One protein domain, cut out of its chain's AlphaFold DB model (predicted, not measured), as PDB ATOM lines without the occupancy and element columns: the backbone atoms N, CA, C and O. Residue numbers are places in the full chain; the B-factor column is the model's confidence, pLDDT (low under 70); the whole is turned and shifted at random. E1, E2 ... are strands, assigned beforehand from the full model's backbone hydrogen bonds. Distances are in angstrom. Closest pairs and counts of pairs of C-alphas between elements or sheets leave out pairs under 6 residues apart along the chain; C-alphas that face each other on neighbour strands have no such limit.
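This is residues 97 to 157 of the 157 residues of the protein "Chromosome translocation FtsK/SpoIIIE family protein" of Paraliobacillus ryukyuensis (UniProt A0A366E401). The domain is a small, incomplete barrel: a strongly twisted sheet of E1, E2, E3 and E6 makes one wall, and a smaller sheet of E5, E4 and E7 stands partly across from it. The fit is loose, with few close approaches between the two sheets, and the long link of residues 101 to 114 runs on the side between E1 and E7. The printed part has 61 residues, no named helix and seven named strands, E1 to E7 in order along the chain; the class is all strand. The larger sheet has the order E1, E2, E3, E6 and is antiparallel, and the smaller has the order E5, E4, E7, with E4 and E7 antiparallel. The whole is compact, with a radius of gyration of the C-alphas of 10.8 A, and its C-alphas span 29 by 22 by 19 A.

E1, residues 97 to 100, begins at C-alpha 97 at (145.822, 171.322, 171.144) and is 10.0 A long from first to last C-alpha. E2, residues 115 to 121, is 19.2 A long. E3, residues 124 to 131, is the longest strand, 21.3 A from C-alpha 124 at (138.412, 168.605, 180.304) to C-alpha 131. E4 is residues 134 to 136, 6.8 A, and E5 is residues 139 to 141, 6.5 A. E6, residues 144 to 147, is 9.8 A long. E7, residues 153 to 155, is 6.5 A long and ends at C-alpha 155 at (154.150, 177.815, 180.948).

E1, E2 and E3 form a meander, each strand the antiparallel neighbour of the one before. E1 and E2 are a hairpin at 169 degrees, with N 99 and O 116 2.9 A apart, within hydrogen-bond range. Residues 99 to 100 of E1 also pair, parallel, with residues 107 to 108. E2 and E3 are a hairpin at 160 degrees, with N 119 and O 126 at 2.8 A. E3 and E6 are antiparallel at 146 degrees, with N 147 and O 125 at 2.8 A. E4 and E7 are antiparallel at 169 degrees, with N 135 and O 154 at 2.9 A. E5 and E4 meet only at a point, where the C-alphas of Ser 140 and Phe 135 face each other at 4.4 A. Between the sheets, the closest C-alphas of E4 and E6 are those of Leu 136 and Gly 145, 7.6 A apart. E3 and E7 are apart, and so are E1 and E7.

The two C-alphas farthest apart, those of Lys 111 and Ser 122, are 31.8 A from each other. The printed part has no cut and ends at Gly 157, the chain's last residue. The link from E1 to E2, with 14 residues, is long, and the other links are tight. The mean pLDDT of the printed part is 94.1, and no printed residue is under 70.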
ATOM      1  N   VAL A  97     145.182 170.016 171.339       97.31
ATOM      2  CA  VAL A  97     145.822 171.322 171.144       97.31
ATOM      3  C   VAL A  97     147.274 171.218 171.590       97.31
ATOM      4  O   VAL A  97     147.534 170.798 172.720       97.31
ATOM      5  N   ILE A  98     148.207 171.585 170.718       97.56
ATOM      6  CA  ILE A  98     149.640 171.639 171.025       97.56
ATOM      7  C   ILE A  98     150.041 173.095 171.270       97.56
ATOM      8  O   ILE A  98     149.718 173.971 170.468       97.56
ATOM      9  N   ILE A  99     150.733 173.347 172.382       97.06
ATOM     10  CA  ILE A  99     151.263 174.669 172.739       97.06
ATOM     11  C   ILE A  99     152.778 174.563 172.861       97.06
ATOM     12  O   ILE A  99     153.281 173.724 173.618       97.06
ATOM     13  N   SER A 100     153.502 175.384 172.103       96.44
ATOM     14  CA  SER A 100     154.960 175.295 172.000       96.44
ATOM     15  C   SER A 100     155.578 176.577 171.405       96.44
ATOM     16  O   SER A 100     154.841 177.470 170.980       96.44
ATOM     17  N   PRO A 101     156.920 176.685 171.323       94.81
ATOM     18  CA  PRO A 101     157.589 177.762 170.592       94.81
ATOM     19  C   PRO A 101     157.678 177.531 169.071       94.81
ATOM     20  O   PRO A 101     158.414 178.243 168.389       94.81
ATOM     21  N   TYR A 102     157.007 176.514 168.521       95.00
ATOM     22  CA  TYR A 102     157.110 176.152 167.108       95.00
ATOM     23  C   TYR A 102     155.899 176.634 166.299       95.00
ATOM     24  O   TYR A 102     154.767 176.238 166.556       95.00
ATOM     25  N   HIS A 103     156.161 177.394 165.233       92.62
ATOM     26  CA  HIS A 103     155.159 177.976 164.321       92.62
ATOM     27  C   HIS A 103     154.175 177.001 163.647       92.62
ATOM     28  O   HIS A 103     153.216 177.434 163.008       92.62
ATOM     29  N   TYR A 104     154.445 175.696 163.685       91.25
ATOM     30  CA  TYR A 104     153.579 174.678 163.088       91.25
ATOM     31  C   TYR A 104     152.580 174.073 164.085       91.25
ATOM     32  O   TYR A 104     151.716 173.303 163.660       91.25
ATOM     33  N   ASP A 105     152.701 174.384 165.378       94.69
ATOM     34  CA  ASP A 105     151.794 173.901 166.421       94.69
ATOM     35  C   ASP A 105     150.541 174.789 166.538       94.69
ATOM     36  O   ASP A 105     150.469 175.880 165.972       94.69
ATOM     37  N   ASP A 106     149.505 174.303 167.233       95.81
ATOM     38  CA  ASP A 106     148.200 174.980 167.278       95.81
ATOM     39  C   ASP A 106     148.265 176.359 167.956       95.81
ATOM     40  O   ASP A 106     147.529 177.271 167.571       95.81
ATOM     41  N   ILE A 107     149.110 176.502 168.982       95.62
ATOM     42  CA  ILE A 107     149.354 177.756 169.696       95.62
ATOM     43  C   ILE A 107     150.863 177.963 169.816       95.62
ATOM     44  O   ILE A 107     151.535 177.300 170.609       95.62
ATOM     45  N   GLU A 108     151.375 178.927 169.056       95.00
ATOM     46  CA  GLU A 108     152.754 179.387 169.162       95.00
ATOM     47  C   GLU A 108     152.874 180.434 170.274       95.00
ATOM     48  O   GLU A 108     152.179 181.454 170.277       95.00
ATOM     49  N   ILE A 109     153.782 180.191 171.216       91.88
ATOM     50  CA  ILE A 109     154.213 181.184 172.196       91.88
ATOM     51  C   ILE A 109     155.725 181.310 172.063       91.88
ATOM     52  O   ILE A 109     156.474 180.388 172.371       91.88
ATOM     53  N   GLU A 110     156.193 182.459 171.588       88.81
ATOM     54  CA  GLU A 110     157.628 182.705 171.494       88.81
ATOM     55  C   GLU A 110     158.271 182.775 172.887       88.81
ATOM     56  O   GLU A 110     157.670 183.270 173.843       88.81
ATOM     57  N   LYS A 111     159.544 182.368 172.969       85.56
ATOM     58  CA  LYS A 111     160.389 182.480 174.174       85.56
ATOM     59  C   LYS A 111     159.898 181.664 175.374       85.56
ATOM     60  O   LYS A 111     160.241 181.999 176.495       85.56
ATOM     61  N   ILE A 112     159.156 180.583 175.147       90.19
ATOM     62  CA  ILE A 112     158.980 179.532 176.156       90.19
ATOM     63  C   ILE A 112     159.768 178.288 175.767       90.19
ATOM     64  O   ILE A 112     159.910 177.973 174.588       90.19
ATOM     65  N   ASP A 113     160.214 177.538 176.771       89.56
ATOM     66  CA  ASP A 113     160.802 176.211 176.556       89.56
ATOM     67  C   ASP A 113     159.742 175.100 176.589       89.56
ATOM     68  O   ASP A 113     160.010 173.946 176.233       89.56
ATOM     69  N   ALA A 114     158.537 175.423 177.069       93.75
ATOM     70  CA  ALA A 114     157.499 174.440 177.310       93.75
ATOM     71  C   ALA A 114     156.888 173.910 176.007       93.75
ATOM     72  O   ALA A 114     156.511 174.671 175.121       93.75
ATOM     73  N   VAL A 115     156.754 172.586 175.935       95.69
ATOM     74  CA  VAL A 115     156.033 171.883 174.870       95.69
ATOM     75  C   VAL A 115     154.970 171.032 175.544       95.69
ATOM     76  O   VAL A 115     155.301 170.079 176.260       95.69
ATOM     77  N   VAL A 116     153.702 171.391 175.350       97.38
ATOM     78  CA  VAL A 116     152.573 170.735 176.015       97.38
ATOM     79  C   VAL A 116     151.486 170.319 175.040       97.38
ATOM     80  O   VAL A 116     151.211 170.994 174.050       97.38
ATOM     81  N   PHE A 117     150.849 169.200 175.358       97.75
ATOM     82  CA  PHE A 117     149.747 168.632 174.602       97.75
ATOM     83  C   PHE A 117     148.521 168.596 175.504       97.75
ATOM     84  O   PHE A 117     148.566 168.054 176.607       97.75
ATOM     85  N   LEU A 118     147.420 169.161 175.027       97.94
ATOM     86  CA  LEU A 118     146.110 169.065 175.653       97.94
ATOM     87  C   LEU A 118     145.262 168.116 174.818       97.94
ATOM     88  O   LEU A 118     144.822 168.477 173.731       97.94
ATOM     89  N   LEU A 119     145.031 166.906 175.312       97.88
ATOM     90  CA  LEU A 119     144.194 165.897 174.669       97.88
ATOM     91  C   LEU A 119     142.774 166.021 175.217       97.88
ATOM     92  O   LEU A 119     142.568 165.958 176.428       97.88
ATOM     93  N   ARG A 120     141.793 166.241 174.340       96.75
ATOM     94  CA  ARG A 120     140.401 166.461 174.738       96.75
ATOM     95  C   ARG A 120     139.816 165.198 175.354       96.75
ATOM     96  O   ARG A 120     139.821 164.136 174.740       96.75
ATOM     97  N   GLU A 121     139.212 165.371 176.518       95.88
ATOM     98  CA  GLU A 121     138.488 164.344 177.255       95.88
ATOM     99  C   GLU A 121     137.043 164.797 177.511       95.88
ATOM    100  O   GLU A 121     136.684 165.959 177.309       95.88
ATOM    101  N   SER A 122     136.189 163.880 177.971       92.31
ATOM    102  CA  SER A 122     134.755 164.155 178.185       92.31
ATOM    103  C   SER A 122     134.448 165.341 179.120       92.31
ATOM    104  O   SER A 122     133.395 165.960 178.991       92.31
ATOM    105  N   ASN A 123     135.350 165.666 180.051       92.19
ATOM    106  CA  ASN A 123     135.164 166.693 181.080       92.19
ATOM    107  C   ASN A 123     136.402 167.587 181.283       92.19
ATOM    108  O   ASN A 123     136.635 168.074 182.393       92.19
ATOM    109  N   GLY A 124     137.209 167.779 180.237       94.94
ATOM    110  CA  GLY A 124     138.412 168.605 180.304       94.94
ATOM    111  C   GLY A 124     139.466 168.180 179.292       94.94
ATOM    112  O   GLY A 124     139.138 167.745 178.185       94.94
ATOM    113  N   PHE A 125     140.729 168.291 179.690       97.50
ATOM    114  CA  PHE A 125     141.867 167.853 178.893       97.50
ATOM    115  C   PHE A 125     142.833 167.021 179.731       97.50
ATOM    116  O   PHE A 125     143.200 167.408 180.840       97.50
ATOM    117  N   SER A 126     143.302 165.907 179.176       97.81
ATOM    118  CA  SER A 126     144.549 165.306 179.640       97.81
ATOM    119  C   SER A 126     145.702 166.195 179.173       97.81
ATOM    120  O   SER A 126     145.802 166.517 177.992       97.81
ATOM    121  N   LEU A 127     146.542 166.630 180.106       98.00
ATOM    122  CA  LEU A 127     147.743 167.409 179.828       98.00
ATOM    123  C   LEU A 127     148.942 166.469 179.776       98.00
ATOM    124  O   LEU A 127     149.164 165.719 180.727       98.00
ATOM    125  N   GLU A 128     149.765 166.593 178.743       97.94
ATOM    126  CA  GLU A 128     151.098 165.996 178.674       97.94
ATOM    127  C   GLU A 128     152.158 167.085 178.512       97.94
ATOM    128  O   GLU A 128     152.039 167.967 177.664       97.94
ATOM    129  N   VAL A 129     153.209 167.008 179.323       96.94
ATOM    130  CA  VAL A 129     154.362 167.910 179.289       96.94
ATOM    131  C   VAL A 129     155.531 167.148 178.684       96.94
ATOM    132  O   VAL A 129     156.029 166.189 179.276       96.94
ATOM    133  N   HIS A 130     155.961 167.572 177.500       95.88
ATOM    134  CA  HIS A 130     157.066 166.955 176.763       95.88
ATOM    135  C   HIS A 130     158.385 167.696 176.978       95.88
ATOM    136  O   HIS A 130     159.448 167.081 176.930       95.88
ATOM    137  N   ASN A 131     158.324 169.000 177.250       94.56
ATOM    138  CA  ASN A 131     159.488 169.806 177.601       94.56
ATOM    139  C   ASN A 131     159.102 171.014 178.462       94.56
ATOM    140  O   ASN A 131     157.934 171.406 178.500       94.56
ATOM    141  N   GLY A 132     160.107 171.621 179.096       92.25
ATOM    142  CA  GLY A 132     159.991 172.865 179.850       92.25
ATOM    143  C   GLY A 132     159.259 172.719 181.181       92.25
ATOM    144  O   GLY A 132     158.992 171.618 181.668       92.25
ATOM    145  N   LYS A 133     158.983 173.863 181.809       92.75
ATOM    146  CA  LYS A 133     158.441 173.930 183.164       92.75
ATOM    147  C   LYS A 133     157.000 174.410 183.154       92.75
ATOM    148  O   LYS A 133     156.708 175.505 182.674       92.75
ATOM    149  N   VAL A 134     156.120 173.577 183.699       95.38
ATOM    150  CA  VAL A 134     154.672 173.769 183.640       95.38
ATOM    151  C   VAL A 134     154.081 173.652 185.032       95.38
ATOM    152  O   VAL A 134     154.406 172.722 185.770       95.38
ATOM    153  N   PHE A 135     153.181 174.569 185.373       96.06
ATOM    154  CA  PHE A 135     152.407 174.505 186.607       96.06
ATOM    155  C   PHE A 135     150.920 174.396 186.293       96.06
ATOM    156  O   PHE A 135     150.405 175.143 185.463       96.06
ATOM    157  N   LEU A 136     150.230 173.508 187.004       96.12
ATOM    158  CA  LEU A 136     148.773 173.415 187.035       96.12
ATOM    159  C   LEU A 136     148.306 173.870 188.414       96.12
ATOM    160  O   LEU A 136     148.724 173.304 189.424       96.12
ATOM    161  N   ASN A 137     147.477 174.913 188.465       94.25
ATOM    162  CA  ASN A 137     147.018 175.530 189.714       94.25
ATOM    163  C   ASN A 137     148.178 175.814 190.682       94.25
ATOM    164  O   ASN A 137     148.130 175.494 191.869       94.25
ATOM    165  N   ALA A 138     149.242 176.404 190.131       91.50
ATOM    166  CA  ALA A 138     150.448 176.813 190.845       91.50
ATOM    167  C   ALA A 138     151.308 175.670 191.439       91.50
ATOM    168  O   ALA A 138     152.265 175.926 192.169       91.50
ATOM    169  N   SER A 139     151.017 174.417 191.076       90.75
ATOM    170  CA  SER A 139     151.820 173.236 191.423       90.75
ATOM    171  C   SER A 139     152.561 172.703 190.198       90.75
ATOM    172  O   SER A 139     151.962 172.572 189.130       90.75
ATOM    173  N   SER A 140     153.852 172.393 190.339       93.44
ATOM    174  CA  SER A 140     154.684 171.889 189.237       93.44
ATOM    175  C   SER A 140     154.197 170.528 188.720       93.44
ATOM    176  O   SER A 140     153.921 169.609 189.496       93.44
ATOM    177  N   ILE A 141     154.116 170.381 187.395       93.44
ATOM    178  CA  ILE A 141     153.740 169.145 186.700       93.44
ATOM    179  C   ILE A 141     154.923 168.659 185.867       93.44
ATOM    180  O   ILE A 141     155.415 169.362 184.990       93.44
ATOM    181  N   LYS A 142     155.366 167.420 186.118       87.25
ATOM    182  CA  LYS A 142     156.566 166.857 185.468       87.25
ATOM    183  C   LYS A 142     156.297 166.080 184.182       87.25
ATOM    184  O   LYS A 142     157.206 165.941 183.377       87.25
ATOM    185  N   LYS A 143     155.108 165.490 184.028       91.06
ATOM    186  CA  LYS A 143     154.799 164.608 182.886       91.06
ATOM    187  C   LYS A 143     153.370 164.741 182.407       91.06
ATOM    188  O   LYS A 143     153.149 164.922 181.219       91.06
ATOM    189  N   SER A 144     152.410 164.630 183.316       95.88
ATOM    190  CA  SER A 144     151.005 164.710 182.951       95.88
ATOM    191  C   SER A 144     150.142 165.261 184.072       95.88
ATOM    192  O   SER A 144     150.518 165.235 185.246       95.88
ATOM    193  N   GLY A 145     148.983 165.774 183.684       95.50
ATOM    194  CA  GLY A 145     147.962 166.304 184.575       95.50
ATOM    195  C   GLY A 145     146.587 166.212 183.927       95.50
ATOM    196  O   GLY A 145     146.441 165.715 182.814       95.50
ATOM    197  N   PHE A 146     145.573 166.702 184.627       97.06
ATOM    198  CA  PHE A 146     144.227 166.806 184.084       97.06
ATOM    199  C   PHE A 146     143.710 168.217 184.315       97.06
ATOM    200  O   PHE A 146     143.714 168.686 185.450       97.06
ATOM    201  N   VAL A 147     143.289 168.873 183.241       97.25
ATOM    202  CA  VAL A 147     142.894 170.279 183.220       97.25
ATOM    203  C   VAL A 147     141.383 170.351 183.105       97.25
ATOM    204  O   VAL A 147     140.796 169.842 182.147       97.25
ATOM    205  N   LYS A 148     140.758 170.987 184.085       96.38
ATOM    206  CA  LYS A 148     139.323 171.257 184.132       96.38
ATOM    207  C   LYS A 148     139.038 172.721 183.848       96.38
ATOM    208  O   LYS A 148     139.918 173.578 183.855       96.38
ATOM    209  N   GLU A 149     137.766 173.002 183.615       93.56
ATOM    210  CA  GLU A 149     137.279 174.373 183.573       93.56
ATOM    211  C   GLU A 149     137.660 175.122 184.860       93.56
ATOM    212  O   GLU A 149     137.473 174.614 185.967       93.56
ATOM    213  N   GLY A 150     138.213 176.324 184.697       94.00
ATOM    214  CA  GLY A 150     138.685 177.170 185.795       94.00
ATOM    215  C   GLY A 150     140.128 176.913 186.237       94.00
ATOM    216  O   GLY A 150     140.692 177.768 186.924       94.00
ATOM    217  N   ASP A 151     140.748 175.804 185.822       96.06
ATOM    218  CA  ASP A 151     142.155 175.548 186.116       96.06
ATOM    219  C   ASP A 151     143.072 176.521 185.368       96.06
ATOM    220  O   ASP A 151     142.778 176.987 184.263       96.06
ATOM    221  N   GLN A 152     144.220 176.812 185.974       94.75
ATOM    222  CA  GLN A 152     145.229 177.698 185.407       94.75
ATOM    223  C   GLN A 152     146.497 176.924 185.079       94.75
ATOM    224  O   GLN A 152     147.099 176.295 185.952       94.75
ATOM    225  N   LEU A 153     146.908 177.022 183.817       95.00
ATOM    226  CA  LEU A 153     148.192 176.538 183.336       95.00
ATOM    227  C   LEU A 153     149.176 177.697 183.237       95.00
ATOM    228  O   LEU A 153     148.865 178.735 182.656       95.00
ATOM    229  N   PHE A 154     150.372 177.492 183.772       94.19
ATOM    230  CA  PHE A 154     151.487 178.418 183.640       94.19
ATOM    231  C   PHE A 154     152.612 177.709 182.891       94.19
ATOM    232  O   PHE A 154     153.095 176.674 183.351       94.19
ATOM    233  N   LEU A 155     153.015 178.266 181.752       93.38
ATOM    234  CA  LEU A 155     154.150 177.815 180.948       93.38
ATOM    235  C   LEU A 155     155.287 178.813 181.179       93.38
ATOM    236  O   LEU A 155     155.093 180.001 180.935       93.38
ATOM    237  N   MET A 156     156.420 178.369 181.725       86.94
ATOM    238  CA  MET A 156     157.526 179.279 182.057       86.94
ATOM    239  C   MET A 156     158.476 179.503 180.872       86.94
ATOM    240  O   MET A 156     158.765 178.555 180.133       86.94
ATOM    241  N   GLY A 157     158.970 180.744 180.758       75.25
ATOM    242  CA  GLY A 157     159.958 181.237 179.789       75.25
ATOM    243  C   GLY A 157     159.884 182.751 179.564       75.25
ATOM    244  O   GLY A 157     158.816 183.353 179.833       75.25
TER     245      GLY A 157